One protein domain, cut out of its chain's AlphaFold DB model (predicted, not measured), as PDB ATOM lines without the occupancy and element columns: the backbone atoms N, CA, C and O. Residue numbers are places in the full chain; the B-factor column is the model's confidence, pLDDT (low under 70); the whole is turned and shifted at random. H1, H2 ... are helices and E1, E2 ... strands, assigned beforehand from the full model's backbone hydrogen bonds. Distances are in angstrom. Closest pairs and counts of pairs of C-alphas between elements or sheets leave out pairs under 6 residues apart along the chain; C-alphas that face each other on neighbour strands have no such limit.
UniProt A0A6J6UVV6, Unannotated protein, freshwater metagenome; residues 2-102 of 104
ATOM      1  N   LEU A   2     -44.672  46.385 -20.302       93.94
ATOM      2  CA  LEU A   2     -43.222  46.650 -20.203       93.94
ATOM      3  C   LEU A   2     -42.352  45.451 -20.637       93.94
ATOM      4  O   LEU A   2     -41.362  45.642 -21.336       93.94
ATOM      5  N   GLU A   3     -42.743  44.215 -20.307       94.12
ATOM      6  CA  GLU A   3     -42.028  43.013 -20.777       94.12
ATOM      7  C   GLU A   3     -42.152  42.807 -22.288       94.12
ATOM      8  O   GLU A   3     -41.185  42.442 -22.955       94.12
ATOM      9  N   GLU A   4     -43.326  43.066 -22.858       94.81
ATOM     10  CA  GLU A   4     -43.544  42.995 -24.299       94.81
ATOM     11  C   GLU A   4     -42.722  44.064 -25.033       94.81
ATOM     12  O   GLU A   4     -42.096  43.754 -26.045       94.81
ATOM     13  N   ALA A   5     -42.641  45.286 -24.491       95.38
ATOM     14  CA  ALA A   5     -41.767  46.339 -25.007       95.38
ATOM     15  C   ALA A   5     -40.288  45.932 -24.930       95.38
ATOM     16  O   ALA A   5     -39.541  46.105 -25.893       95.38
ATOM     17  N   ARG A   6     -39.869  45.301 -23.828       95.44
ATOM     18  CA  ARG A   6     -38.517  44.749 -23.686       95.44
ATOM     19  C   ARG A   6     -38.211  43.713 -24.771       95.44
ATOM     20  O   ARG A   6     -37.164  43.786 -25.413       95.44
ATOM     21  N   LEU A   7     -39.117  42.761 -25.001       95.81
ATOM     22  CA  LEU A   7     -38.958  41.731 -26.037       95.81
ATOM     23  C   LEU A   7     -38.944  42.327 -27.449       95.81
ATOM     24  O   LEU A   7     -38.125  41.926 -28.278       95.81
ATOM     25  N   ALA A   8     -39.807  43.305 -27.716       96.81
ATOM     26  CA  ALA A   8     -39.837  44.011 -28.989       96.81
ATOM     27  C   ALA A   8     -38.541  44.795 -29.239       96.81
ATOM     28  O   ALA A   8     -38.004  44.725 -30.342       96.81
ATOM     29  N   TYR A   9     -37.980  45.459 -28.222       97.38
ATOM     30  CA  TYR A   9     -36.684  46.129 -28.346       97.38
ATOM     31  C   TYR A   9     -35.555  45.135 -28.644       97.38
ATOM     32  O   TYR A   9     -34.758  45.375 -29.549       97.38
ATOM     33  N   VAL A  10     -35.517  43.988 -27.957       96.06
ATOM     34  CA  VAL A  10     -34.531  42.932 -28.250       96.06
ATOM     35  C   VAL A  10     -34.636  42.482 -29.709       96.06
ATOM     36  O   VAL A  10     -33.618  42.364 -30.390       96.06
ATOM     37  N   ARG A  11     -35.859  42.276 -30.217       97.62
ATOM     38  CA  ARG A  11     -36.077  41.874 -31.611       97.62
ATOM     39  C   ARG A  11     -35.704  42.967 -32.613       97.62
ATOM     40  O   ARG A  11     -35.181  42.635 -33.674       97.62
ATOM     41  N   LEU A  12     -35.968  44.233 -32.294       97.75
ATOM     42  CA  LEU A  12     -35.588  45.382 -33.117       97.75
ATOM     43  C   LEU A  12     -34.063  45.507 -33.201       97.75
ATOM     44  O   LEU A  12     -33.501  45.625 -34.288       97.75
ATOM     45  N   ARG A  13     -33.382  45.401 -32.057       96.81
ATOM     46  CA  ARG A  13     -31.929  45.543 -31.981       96.81
ATOM     47  C   ARG A  13     -31.162  44.375 -32.604       96.81
ATOM     48  O   ARG A  13     -30.026  44.547 -33.031       96.81
ATOM     49  N   GLU A  14     -31.779  43.197 -32.671       97.50
ATOM     50  CA  GLU A  14     -31.259  42.072 -33.454       97.50
ATOM     51  C   GLU A  14     -31.236  42.389 -34.956       97.50
ATOM     52  O   GLU A  14     -30.258  42.053 -35.619       97.50
ATOM     53  N   SER A  15     -32.256  43.083 -35.477       97.31
ATOM     54  CA  SER A  15     -32.287  43.489 -36.889       97.31
ATOM     55  C   SER A  15     -31.400  44.695 -37.206       97.31
ATOM     56  O   SER A  15     -30.830  44.763 -38.292       97.31
ATOM     57  N   ASP A  16     -31.268  45.635 -36.269       97.69
ATOM     58  CA  ASP A  16     -30.419  46.817 -36.394       97.69
ATOM     59  C   ASP A  16     -29.813  47.175 -35.033       97.69
ATOM     60  O   ASP A  16     -30.487  47.662 -34.128       97.69
ATOM     61  N   ILE A  17     -28.503  46.975 -34.899       96.56
ATOM     62  CA  ILE A  17     -27.779  47.189 -33.641       96.56
ATOM     63  C   ILE A  17     -27.786  48.651 -33.168       96.56
ATOM     64  O   ILE A  17     -27.572  48.906 -31.976       96.56
ATOM     65  N   SER A  18     -28.004  49.599 -34.090       97.50
ATOM     66  CA  SER A  18     -28.054  51.035 -33.802       97.50
ATOM     67  C   SER A  18     -29.411  51.491 -33.263       97.50
ATOM     68  O   SER A  18     -29.506  52.576 -32.691       97.50
ATOM     69  N   SER A  19     -30.438  50.647 -33.386       97.88
ATOM     70  CA  SER A  19     -31.765  50.918 -32.849       97.88
ATOM     71  C   SER A  19     -31.763  51.003 -31.324       97.88
ATOM     72  O   SER A  19     -31.034  50.290 -30.624       97.88
ATOM     73  N   THR A  20     -32.641  51.858 -30.807       97.69
ATOM     74  CA  THR A  20     -32.726  52.196 -29.388       97.69
ATOM     75  C   THR A  20     -34.114  51.858 -28.809       97.69
ATOM     76  O   THR A  20     -35.076  51.682 -29.571       97.69
ATOM     77  N   PRO A  21     -34.259  51.717 -27.475       97.25
ATOM     78  CA  PRO A  21     -35.537  51.387 -26.835       97.25
ATOM     79  C   PRO A  21     -36.651  52.414 -27.071       97.25
ATOM     80  O   PRO A  21     -37.826  52.060 -27.010       97.25
ATOM     81  N   GLU A  22     -36.301  53.668 -27.363       97.31
ATOM     82  CA  GLU A  22     -37.218  54.790 -27.577       97.31
ATOM     83  C   GLU A  22     -38.246  54.500 -28.674       97.31
ATOM     84  O   GLU A  22     -39.417  54.849 -28.527       97.31
ATOM     85  N   THR A  23     -37.843  53.810 -29.746       96.31
ATOM     86  CA  THR A  23     -38.748  53.443 -30.847       96.31
ATOM     87  C   THR A  23     -39.916  52.594 -30.353       96.31
ATOM     88  O   THR A  23     -41.072  52.891 -30.645       96.31
ATOM     89  N   VAL A  24     -39.619  51.542 -29.586       96.19
ATOM     90  CA  VAL A  24     -40.637  50.629 -29.049       96.19
ATOM     91  C   VAL A  24     -41.403  51.289 -27.909       96.19
ATOM     92  O   VAL A  24     -42.607  51.082 -27.772       96.19
ATOM     93  N   TRP A  25     -40.728  52.124 -27.120       95.44
ATOM     94  CA  TRP A  25     -41.362  52.910 -26.070       95.44
ATOM     95  C   TRP A  25     -42.466  53.815 -26.619       95.44
ATOM     96  O   TRP A  25     -43.567  53.847 -26.077       95.44
ATOM     97  N   GLY A  26     -42.224  54.467 -27.761       94.75
ATOM     98  CA  GLY A  26     -43.231  55.281 -28.442       94.75
ATOM     99  C   GLY A  26     -44.505  54.508 -28.817       94.75
ATOM    100  O   GLY A  26     -45.591  55.088 -28.868       94.75
ATOM    101  N   TRP A  27     -44.422  53.190 -29.022       94.25
ATOM    102  CA  TRP A  27     -45.601  52.368 -29.314       94.25
ATOM    103  C   TRP A  27     -46.539  52.245 -28.112       94.25
ATOM    104  O   TRP A  27     -47.753  52.175 -28.304       94.25
ATOM    105  N   LEU A  28     -46.009  52.285 -26.883       91.94
ATOM    106  CA  LEU A  28     -46.813  52.224 -25.657       91.94
ATOM    107  C   LEU A  28     -47.763  53.420 -25.524       91.94
ATOM    108  O   LEU A  28     -48.854  53.269 -24.983       91.94
ATOM    109  N   HIS A  29     -47.381  54.571 -26.076       89.88
ATOM    110  CA  HIS A  29     -48.150  55.816 -26.013       89.88
ATOM    111  C   HIS A  29     -49.077  56.020 -27.221       89.88
ATOM    112  O   HIS A  29     -49.847  56.976 -27.279       89.88
ATOM    113  N   THR A  30     -49.065  55.113 -28.206       90.56
ATOM    114  CA  THR A  30     -49.858  55.286 -29.439       90.56
ATOM    115  C   THR A  30     -51.367  55.323 -29.166       90.56
ATOM    116  O   THR A  30     -52.109  55.986 -29.893       90.56
ATOM    117  N   SER A  31     -51.835  54.643 -28.115       87.25
ATOM    118  CA  SER A  31     -53.247  54.633 -27.718       87.25
ATOM    119  C   SER A  31     -53.762  55.997 -27.264       87.25
ATOM    120  O   SER A  31     -54.941  56.272 -27.471       87.25
ATOM    121  N   GLU A  32     -52.908  56.871 -26.724       92.75
ATOM    122  CA  GLU A  32     -53.294  58.200 -26.214       92.75
ATOM    123  C   GLU A  32     -53.917  59.078 -27.305       92.75
ATOM    124  O   GLU A  32     -54.800  59.890 -27.045       92.75
ATOM    125  N   LYS A  33     -53.514  58.864 -28.565       93.12
ATOM    126  CA  LYS A  33     -54.093  59.550 -29.726       93.12
ATOM    127  C   LYS A  33     -55.569  59.201 -29.952       93.12
ATOM    128  O   LYS A  33     -56.306  60.017 -30.501       93.12
ATOM    129  N   TYR A  34     -55.973  57.981 -29.610       94.56
ATOM    130  CA  TYR A  34     -57.316  57.458 -29.879       94.56
ATOM    131  C   TYR A  34     -58.213  57.473 -28.638       94.56
ATOM    132  O   TYR A  34     -59.427  57.586 -28.781       94.56
ATOM    133  N   PHE A  35     -57.611  57.394 -27.452       93.94
ATOM    134  CA  PHE A  35     -58.278  57.349 -26.153       93.94
ATOM    135  C   PHE A  35     -57.651  58.409 -25.236       93.94
ATOM    136  O   PHE A  35     -56.856  58.070 -24.360       93.94
ATOM    137  N   PRO A  36     -57.914  59.708 -25.466       93.62
ATOM    138  CA  PRO A  36     -57.260  60.793 -24.731       93.62
ATOM    139  C   PRO A  36     -57.557  60.781 -23.224       93.62
ATOM    140  O   PRO A  36     -56.797  61.338 -22.437       93.62
ATOM    141  N   GLU A  37     -58.647  60.143 -22.800       93.25
ATOM    142  CA  GLU A  37     -59.029  60.006 -21.398       93.25
ATOM    143  C   GLU A  37     -57.983  59.265 -20.555       93.25
ATOM    144  O   GLU A  37     -57.815  59.614 -19.385       93.25
ATOM    145  N   ILE A  38     -57.234  58.328 -21.158       92.56
ATOM    146  CA  ILE A  38     -56.257  57.475 -20.457       92.56
ATOM    147  C   ILE A  38     -55.051  58.263 -19.940       92.56
ATOM    148  O   ILE A  38     -54.332  57.787 -19.071       92.56
ATOM    149  N   VAL A  39     -54.825  59.475 -20.457       92.12
ATOM    150  CA  VAL A  39     -53.727  60.353 -20.022       92.12
ATOM    151  C   VAL A  39     -53.911  60.791 -18.562       92.12
ATOM    152  O   VAL A  39     -52.949  61.175 -17.902       92.12
ATOM    153  N   ASN A  40     -55.139  60.715 -18.036       94.38
ATOM    154  CA  ASN A  40     -55.433  61.007 -16.631       94.38
ATOM    155  C   ASN A  40     -55.292  59.781 -15.717       94.38
ATOM    156  O   ASN A  40     -55.419  59.912 -14.498       94.38
ATOM    157  N   ASP A  41     -55.063  58.598 -16.284       95.69
ATOM    158  CA  ASP A  41     -54.856  57.382 -15.513       95.69
ATOM    159  C   ASP A  41     -53.405  57.320 -15.032       95.69
ATOM    160  O   ASP A  41     -52.480  57.829 -15.664       95.69
ATOM    161  N   THR A  42     -53.181  56.707 -13.874       95.44
ATOM    162  CA  THR A  42     -51.844  56.598 -13.282       95.44
ATOM    163  C   THR A  42     -51.523  55.148 -12.979       95.44
ATOM    164  O   THR A  42     -52.339  54.426 -12.402       95.44
ATOM    165  N   VAL A  43     -50.308  54.737 -13.335       95.25
ATOM    166  CA  VAL A  43     -49.751  53.429 -12.998       95.25
ATOM    167  C   VAL A  43     -48.474  53.636 -12.199       95.25
ATOM    168  O   VAL A  43     -47.515  54.225 -12.694       95.25
ATOM    169  N   THR A  44     -48.448  53.112 -10.980       96.56
ATOM    170  CA  THR A  44     -47.239  53.039 -10.159       96.56
ATOM    171  C   THR A  44     -46.570  51.696 -10.395       96.56
ATOM    172  O   THR A  44     -47.201  50.641 -10.270       96.56
ATOM    173  N   TRP A  45     -45.281  51.720 -10.704       96.56
ATOM    174  CA  TRP A  45     -44.474  50.524 -10.915       96.56
ATOM    175  C   TRP A  45     -43.577  50.244  -9.710       96.56
ATOM    176  O   TRP A  45     -43.259  51.129  -8.927       96.56
ATOM    177  N   SER A  46     -43.118  49.003  -9.583       96.44
ATOM    178  CA  SER A  46     -42.242  48.546  -8.499       96.44
ATOM    179  C   SER A  46     -40.796  49.039  -8.618       96.44
ATOM    180  O   SER A  46     -39.930  48.550  -7.897       96.44
ATOM    181  N   TYR A  47     -40.508  49.901  -9.591       96.50
ATOM    182  CA  TYR A  47     -39.175  50.394  -9.889       96.50
ATOM    183  C   TYR A  47     -39.240  51.871 -10.267       96.50
ATOM    184  O   TYR A  47     -39.985  52.245 -11.176       96.50
ATOM    185  N   ASP A  48     -38.442  52.685  -9.583       94.56
ATOM    186  CA  ASP A  48     -38.530  54.146  -9.656       94.56
ATOM    187  C   ASP A  48     -38.222  54.691 -11.056       94.56
ATOM    188  O   ASP A  48     -38.874  55.621 -11.504       94.56
ATOM    189  N   MET A  49     -37.289  54.064 -11.780       95.38
ATOM    190  CA  MET A  49     -36.882  54.479 -13.132       95.38
ATOM    191  C   MET A  49     -37.649  53.727 -14.232       95.38
ATOM    192  O   MET A  49     -37.122  53.469 -15.315       95.38
ATOM    193  N   SER A  50     -38.867  53.275 -13.933       93.44
ATOM    194  CA  SER A  50     -39.707  52.505 -14.864       93.44
ATOM    195  C   SER A  50     -40.201  53.311 -16.064       93.44
ATOM    196  O   SER A  50     -40.576  52.711 -17.067       93.44
ATOM    197  N   ASP A  51     -40.180  54.638 -15.980       92.62
ATOM    198  CA  ASP A  51     -40.514  55.586 -17.044       92.62
ATOM    199  C   ASP A  51     -39.378  55.786 -18.063       92.62
ATOM    200  O   ASP A  51     -39.597  56.334 -19.143       92.62
ATOM    201  N   SER A  52     -38.166  55.316 -17.753       96.00
ATOM    202  CA  SER A  52     -37.028  55.378 -18.663       96.00
ATOM    203  C   SER A  52     -37.013  54.173 -19.619       96.00
ATOM    204  O   SER A  52     -36.878  53.028 -19.163       96.00
ATOM    205  N   PRO A  53     -37.042  54.397 -20.952       95.94
ATOM    206  CA  PRO A  53     -37.000  53.322 -21.948       95.94
ATOM    207  C   PRO A  53     -35.796  52.389 -21.773       95.94
ATOM    208  O   PRO A  53     -35.907  51.173 -21.918       95.94
ATOM    209  N   TRP A  54     -34.638  52.955 -21.423       96.81
ATOM    210  CA  TRP A  54     -33.404  52.203 -21.199       96.81
ATOM    211  C   TRP A  54     -33.481  51.330 -19.955       96.81
ATOM    212  O   TRP A  54     -33.095  50.163 -19.986       96.81
ATOM    213  N   HIS A  55     -34.009  51.866 -18.864       96.31
ATOM    214  CA  HIS A  55     -34.164  51.103 -17.637       96.31
ATOM    215  C   HIS A  55     -35.177  49.967 -17.803       96.31
ATOM    216  O   HIS A  55     -34.877  48.829 -17.437       96.31
ATOM    217  N   ALA A  56     -36.327  50.241 -18.423       94.88
ATOM    218  CA  ALA A  56     -37.334  49.226 -18.721       94.88
ATOM    219  C   ALA A  56     -36.805  48.131 -19.669       94.88
ATOM    220  O   ALA A  56     -37.126  46.954 -19.502       94.88
ATOM    221  N   ALA A  57     -35.936  48.482 -20.624       95.81
ATOM    222  CA  ALA A  57     -35.325  47.526 -21.547       95.81
ATOM    223  C   ALA A  57     -34.363  46.523 -20.874       95.81
ATOM    224  O   ALA A  57     -34.171  45.416 -21.383       95.81
ATOM    225  N   PHE A  58     -33.752  46.886 -19.743       95.00
ATOM    226  CA  PHE A  58     -32.727  46.067 -19.082       95.00
ATOM    227  C   PHE A  58     -33.087  45.622 -17.661       95.00
ATOM    228  O   PHE A  58     -32.312  44.901 -17.036       95.00
ATOM    229  N   THR A  59     -34.277  45.973 -17.174       95.00
ATOM    230  CA  THR A  59     -34.772  45.584 -15.847       95.00
ATOM    231  C   THR A  59     -36.002  44.689 -16.004       95.00
ATOM    232  O   THR A  59     -37.125  45.190 -16.048       95.00
ATOM    233  N   PRO A  60     -35.829  43.360 -16.132       93.94
ATOM    234  CA  PRO A  60     -36.960  42.450 -16.229       93.94
ATOM    235  C   PRO A  60     -37.698  42.340 -14.890       93.94
ATOM    236  O   PRO A  60     -37.115  42.477 -13.814       93.94
ATOM    237  N   GLY A  61     -38.984  42.015 -14.955       93.81
ATOM    238  CA  GLY A  61     -39.805  41.748 -13.781       93.81
ATOM    239  C   GLY A  61     -40.292  42.996 -13.048       93.81
ATOM    240  O   GLY A  61     -40.739  42.856 -11.908       93.81
ATOM    241  N   ILE A  62     -40.249  44.179 -13.677       95.69
ATOM    242  CA  ILE A  62     -40.956  45.370 -13.182       95.69
ATOM    243  C   ILE A  62     -42.447  45.031 -13.088       95.69
ATOM    244  O   ILE A  62     -43.060  44.563 -14.051       95.69
ATOM    245  N   ARG A  63     -43.038  45.257 -11.915       95.00
ATOM    246  CA  ARG A  63     -44.441  44.931 -11.642       95.00
ATOM    247  C   ARG A  63     -45.239  46.199 -11.447       95.00
ATOM    248  O   ARG A  63     -44.741  47.175 -10.901       95.00
ATOM    249  N   CYS A  64     -46.492  46.159 -11.864       94.94
ATOM    250  CA  CYS A  64     -47.453  47.176 -11.483       94.94
ATOM    251  C   CYS A  64     -47.811  46.998  -9.997       94.94
ATOM    252  O   CYS A  64     -48.075  45.875  -9.558       94.94
ATOM    253  N   VAL A  65     -47.779  48.094  -9.240       97.38
ATOM    254  CA  VAL A  65     -48.074  48.142  -7.801       97.38
ATOM    255  C   VAL A  65     -49.444  48.762  -7.568       97.38
ATOM    256  O   VAL A  65     -50.291  48.137  -6.941       97.38
ATOM    257  N   ASP A  66     -49.695  49.945  -8.123       97.94
ATOM    258  CA  ASP A  66     -50.978  50.633  -7.992       97.94
ATOM    259  C   ASP A  66     -51.460  51.113  -9.362       97.94
ATOM    260  O   ASP A  66     -50.655  51.506 -10.211       97.94
ATOM    261  N   VAL A  67     -52.776  51.095  -9.574       97.62
ATOM    262  CA  VAL A  67     -53.412  51.657 -10.774       97.62
ATOM    263  C   VAL A  67     -54.626  52.471 -10.367       97.62
ATOM    264  O   VAL A  67     -55.508  51.973  -9.658       97.62
ATOM    265  N   VAL A  68     -54.694  53.699 -10.871       98.06
ATOM    266  CA  VAL A  68     -55.843  54.594 -10.738       98.06
ATOM    267  C   VAL A  68     -56.380  54.906 -12.128       98.06
ATOM    268  O   VAL A  68     -55.639  55.415 -12.962       98.06
ATOM    269  N   VAL A  69     -57.660  54.606 -12.359       96.81
ATOM    270  CA  VAL A  69     -58.364  54.871 -13.623       96.81
ATOM    271  C   VAL A  69     -59.532  55.807 -13.361       96.81
ATOM    272  O   VAL A  69     -60.403  55.485 -12.548       96.81
ATOM    273  N   ALA A  70     -59.556  56.968 -14.019       94.56
ATOM    274  CA  ALA A  70     -60.576  58.004 -13.814       94.56
ATOM    275  C   ALA A  70     -60.842  58.309 -12.317       94.56
ATOM    276  O   ALA A  70     -61.987  58.418 -11.877       94.56
ATOM    277  N   GLY A  71     -59.775  58.376 -11.512       95.12
ATOM    278  CA  GLY A  71     -59.841  58.609 -10.062       95.12
ATOM    279  C   GLY A  71     -60.197  57.387  -9.200       95.12
ATOM    280  O   GLY A  71     -60.150  57.480  -7.976       95.12
ATOM    281  N   ASN A  72     -60.503  56.232  -9.797       96.88
ATOM    282  CA  ASN A  72     -60.826  55.002  -9.073       96.88
ATOM    283  C   ASN A  72     -59.600  54.091  -8.964       96.88
ATOM    284  O   ASN A  72     -59.003  53.722  -9.975       96.88
ATOM    285  N   THR A  73     -59.244  53.664  -7.752       97.94
ATOM    286  CA  THR A  73     -58.181  52.668  -7.552       97.94
ATOM    287  C   THR A  73     -58.653  51.285  -8.001       97.94
ATOM    288  O   THR A  73     -59.526  50.677  -7.375       97.94
ATOM    289  N   VAL A  74     -58.061  50.770  -9.079       97.69
ATOM    290  CA  VAL A  74     -58.406  49.462  -9.665       97.69
ATOM    291  C   VAL A  74     -57.397  48.365  -9.316       97.69
ATOM    292  O   VAL A  74     -57.741  47.183  -9.334       97.69
ATOM    293  N   VAL A  75     -56.174  48.744  -8.939       98.00
ATOM    294  CA  VAL A  75     -55.146  47.857  -8.375       98.00
ATOM    295  C   VAL A  75     -54.512  48.560  -7.181       98.00
ATOM    296  O   VAL A  75     -54.181  49.743  -7.280       98.00
ATOM    297  N   LYS A  76     -54.346  47.830  -6.077       97.81
ATOM    298  CA  LYS A  76     -53.664  48.283  -4.865       97.81
ATOM    299  C   LYS A  76     -52.682  47.213  -4.399       97.81
ATOM    300  O   LYS A  76     -53.073  46.054  -4.273       97.81
ATOM    301  N   ASP A  77     -51.427  47.582  -4.160       96.75
ATOM    302  CA  ASP A  77     -50.363  46.667  -3.700       96.75
ATOM    303  C   ASP A  77     -50.215  45.402  -4.581       96.75
ATOM    304  O   ASP A  77     -49.977  44.287  -4.113       96.75
ATOM    305  N   GLY A  78     -50.398  45.565  -5.895       95.75
ATOM    306  CA  GLY A  78     -50.362  44.494  -6.893       95.75
ATOM    307  C   GLY A  78     -51.608  43.599  -6.916       95.75
ATOM    308  O   GLY A  78     -51.622  42.590  -7.625       95.75
ATOM    309  N   ILE A  79     -52.652  43.944  -6.159       96.12
ATOM    310  CA  ILE A  79     -53.899  43.186  -6.043       96.12
ATOM    311  C   ILE A  79     -55.043  43.976  -6.703       96.12
ATOM    312  O   ILE A  79     -55.294  45.124  -6.331       96.12
ATOM    313  N   PRO A  80     -55.769  43.395  -7.676       96.69
ATOM    314  CA  PRO A  80     -56.955  44.029  -8.248       96.69
ATOM    315  C   PRO A  80     -58.059  44.238  -7.203       96.69
ATOM    316  O   PRO A  80     -58.354  43.333  -6.426       96.69
ATOM    317  N   THR A  81     -58.705  45.403  -7.208       97.25
ATOM    318  CA  THR A  81     -59.694  45.776  -6.176       97.25
ATOM    319  C   THR A  81     -61.106  45.264  -6.462       97.25
ATOM    320  O   THR A  81     -61.921  45.157  -5.551       97.25
ATOM    321  N   GLN A  82     -61.406  44.934  -7.720       95.56
ATOM    322  CA  GLN A  82     -62.765  44.608  -8.179       95.56
ATOM    323  C   GLN A  82     -63.016  43.106  -8.369       95.56
ATOM    324  O   GLN A  82     -64.110  42.712  -8.771       95.56
ATOM    325  N   PHE A  83     -62.018  42.255  -8.115       95.38
ATOM    326  CA  PHE A  83     -62.082  40.829  -8.435       95.38
ATOM    327  C   PHE A  83     -61.689  39.959  -7.241       95.38
ATOM    328  O   PHE A  83     -60.670  40.197  -6.595       95.38
ATOM    329  N   ASP A  84     -62.441  38.879  -7.012       96.69
ATOM    330  CA  ASP A  84     -61.987  37.783  -6.157       96.69
ATOM    331  C   ASP A  84     -60.940  36.953  -6.914       96.69
ATOM    332  O   ASP A  84     -61.243  36.126  -7.780       96.69
ATOM    333  N   MET A  85     -59.671  37.168  -6.577       95.94
ATOM    334  CA  MET A  85     -58.559  36.490  -7.238       95.94
ATOM    335  C   MET A  85     -58.533  34.975  -6.997       95.94
ATOM    336  O   MET A  85     -57.978  34.248  -7.828       95.94
ATOM    337  N   ALA A  86     -59.122  34.471  -5.909       97.12
ATOM    338  CA  ALA A  86     -59.243  33.034  -5.679       97.12
ATOM    339  C   ALA A  86     -60.289  32.429  -6.623       97.12
ATOM    340  O   ALA A  86     -60.015  31.413  -7.273       97.12
ATOM    341  N   GLU A  87     -61.438  33.091  -6.775       98.00
ATOM    342  CA  GLU A  87     -62.479  32.684  -7.722       98.00
ATOM    343  C   GLU A  87     -61.959  32.702  -9.169       98.00
ATOM    344  O   GLU A  87     -62.123  31.720  -9.902       98.00
ATOM    345  N   ILE A  88     -61.275  33.779  -9.576       97.81
ATOM    346  CA  ILE A  88     -60.692  33.904 -10.922       97.81
ATOM    347  C   ILE A  88     -59.726  32.749 -11.210       97.81
ATOM    348  O   ILE A  88     -59.814  32.113 -12.265       97.81
ATOM    349  N   ARG A  89     -58.841  32.413 -10.263       97.81
ATOM    350  CA  ARG A  89     -57.903  31.286 -10.409       97.81
ATOM    351  C   ARG A  89     -58.626  29.941 -10.498       97.81
ATOM    352  O   ARG A  89     -58.256  29.113 -11.332       97.81
ATOM    353  N   ALA A  90     -59.666  29.723  -9.691       98.50
ATOM    354  CA  ALA A  90     -60.462  28.497  -9.734       98.50
ATOM    355  C   ALA A  90     -61.164  28.322 -11.094       98.50
ATOM    356  O   ALA A  90     -61.070  27.255 -11.711       98.50
ATOM    357  N   LYS A  91     -61.793  29.390 -11.605       98.44
ATOM    358  CA  LYS A  91     -62.441  29.398 -12.927       98.44
ATOM    359  C   LYS A  91     -61.437  29.171 -14.056       98.44
ATOM    360  O   LYS A  91     -61.701  28.356 -14.941       98.44
ATOM    361  N   ALA A  92     -60.269  29.813 -14.007       98.38
ATOM    362  CA  ALA A  92     -59.203  29.605 -14.988       98.38
ATOM    363  C   ALA A  92     -58.719  28.144 -15.006       98.38
ATOM    364  O   ALA A  92     -58.607  27.539 -16.074       98.38
ATOM    365  N   ALA A  93     -58.516  27.532 -13.833       98.38
ATOM    366  CA  ALA A  93     -58.123  26.127 -13.727       98.38
ATOM    367  C   ALA A  93     -59.196  25.174 -14.287       98.38
ATOM    368  O   ALA A  93     -58.873  24.199 -14.973       98.38
ATOM    369  N   GLN A  94     -60.479  25.449 -14.035       98.44
ATOM    370  CA  GLN A  94     -61.580  24.676 -14.612       98.44
ATOM    371  C   GLN A  94     -61.626  24.809 -16.141       98.44
ATOM    372  O   GLN A  94     -61.786  23.802 -16.839       98.44
ATOM    373  N   ALA A  95     -61.461  26.025 -16.666       98.31
ATOM    374  CA  ALA A  95     -61.423  26.282 -18.101       98.31
ATOM    375  C   ALA A  95     -60.254  25.546 -18.777       98.31
ATOM    376  O   ALA A  95     -60.470  24.862 -19.777       98.31
ATOM    377  N   ALA A  96     -59.057  25.589 -18.183       98.12
ATOM    378  CA  ALA A  96     -57.884  24.866 -18.673       98.12
ATOM    379  C   ALA A  96     -58.123  23.347 -18.728       98.12
ATOM    380  O   ALA A  96     -57.869  22.718 -19.755       98.12
ATOM    381  N   LYS A  97     -58.704  22.755 -17.672       98.12
ATOM    382  CA  LYS A  97     -59.081  21.328 -17.655       98.12
ATOM    383  C   LYS A  97     -60.084  20.984 -18.758       98.12
ATOM    384  O   LYS A  97     -59.966  19.937 -19.393       98.12
ATOM    385  N   LYS A  98     -61.082  21.844 -18.985       98.12
ATOM    386  CA  LYS A  98     -62.095  21.642 -20.032       98.12
ATOM    387  C   LYS A  98     -61.487  21.725 -21.431       98.12
ATOM    388  O   LYS A  98     -61.853  20.920 -22.279       98.12
ATOM    389  N   LEU A  99     -60.581  22.676 -21.662       97.81
ATOM    390  CA  LEU A  99     -59.863  22.810 -22.927       97.81
ATOM    391  C   LEU A  99     -58.979  21.587 -23.187       97.81
ATOM    392  O   LEU A  99     -59.069  20.999 -24.256       97.81
ATOM    393  N   HIS A 100     -58.198  21.160 -22.194       97.31
ATOM    394  CA  HIS A 100     -57.315  20.001 -22.316       97.31
ATOM    395  C   HIS A 100     -58.076  18.724 -22.706       97.31
ATOM    396  O   HIS A 100     -57.667  18.028 -23.625       97.31
ATOM    397  N   LYS A 101     -59.245  18.484 -22.097       97.62
ATOM    398  CA  LYS A 101     -60.140  17.364 -22.447       97.62
ATOM    399  C   LYS A 101     -60.686  17.385 -23.881       97.62
ATOM    400  O   LYS A 101     -61.271  16.396 -24.291       97.62
ATOM    401  N   LYS A 102     -60.611  18.514 -24.593       96.88
ATOM    402  CA  LYS A 102     -61.050  18.627 -25.995       96.88
ATOM    403  C   LYS A 102     -59.906  18.471 -26.997       96.88
ATOM    404  O   LYS A 102     -60.179  18.322 -28.181       96.88
TER     405      LYS A 102
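This is residues 2 to 102 of the 104 residues of the protein "Unannotated protein" of freshwater metagenome (UniProt A0A6J6UVV6). A loose body holds a crossed cluster of three helices, H1, H2 and H5, at one end and a small three-stranded sheet at the other, with the short H3 and H4 leading from H2 towards the sheet. Residues 84 to 102, of which 85 to 102 belong to H6, stick out as an arm. The printed part has 101 residues, with six named helices and three named strands in the order H1 H2 H3 H4 E1 H5 E2 E3 H6. The sheet runs E1 E2 E3, all antiparallel; the class is mixed, helices and strands. The whole is loose, with a radius of gyration of the C-alphas of 17.3 A and spans of 47 by 40 by 28 A.

H1, residues 2 to 15, touches H2, residues 21 to 28, with its residues 5 to 9 alone, at a steep tilt of 47 degrees, opposite ways; their closest C-alphas, of Tyr 9 and Pro 21, are 5.6 A apart. H3, residues 30 to 33, is close to but not clearly touching H4, residues 36 to 40; their closest C-alphas, of Glu 32 and Ile 38, are 6.5 A apart. E1, residues 42 to 45, is antiparallel to E2, residues 64 to 69, with N 44 and O 66 within hydrogen-bond range at 2.8 A. H5, residues 53 to 58, touches H1 about perpendicular at 87 degrees, with the closest C-alphas, of Arg 6 and Ala 57, 4.7 A apart. E2 and E3, residues 72 to 76, form a hairpin, with N 69 and O 72 at 2.9 A. H4 only grazes the sheet, with residues 37 to 40. H6, residues 85 to 102, touches no helix and is not on the sheet. Each O i to N i+4 pair is within hydrogen-bond range in H1 and H5, against 2 of 4 in H2, 13 of 14 in H6 and 0 of 1 in H4, where 2 of 2 O i to N i+3 pairs are; H3 is too short for an i+4 pair.

H1 begins at C-alpha 2 (-43.222, 46.650, -20.203) and is 20.2 A long. E2 is 13.5 A long. H6 is 26.0 A long and ends at C-alpha 102 (-61.050, 18.627, -25.995).

The C-alphas of Ser 18 and Lys 101, the two farthest apart, are 47.9 A apart. The printed part has no cut and no long link. No printed residue has a pLDDT under 70.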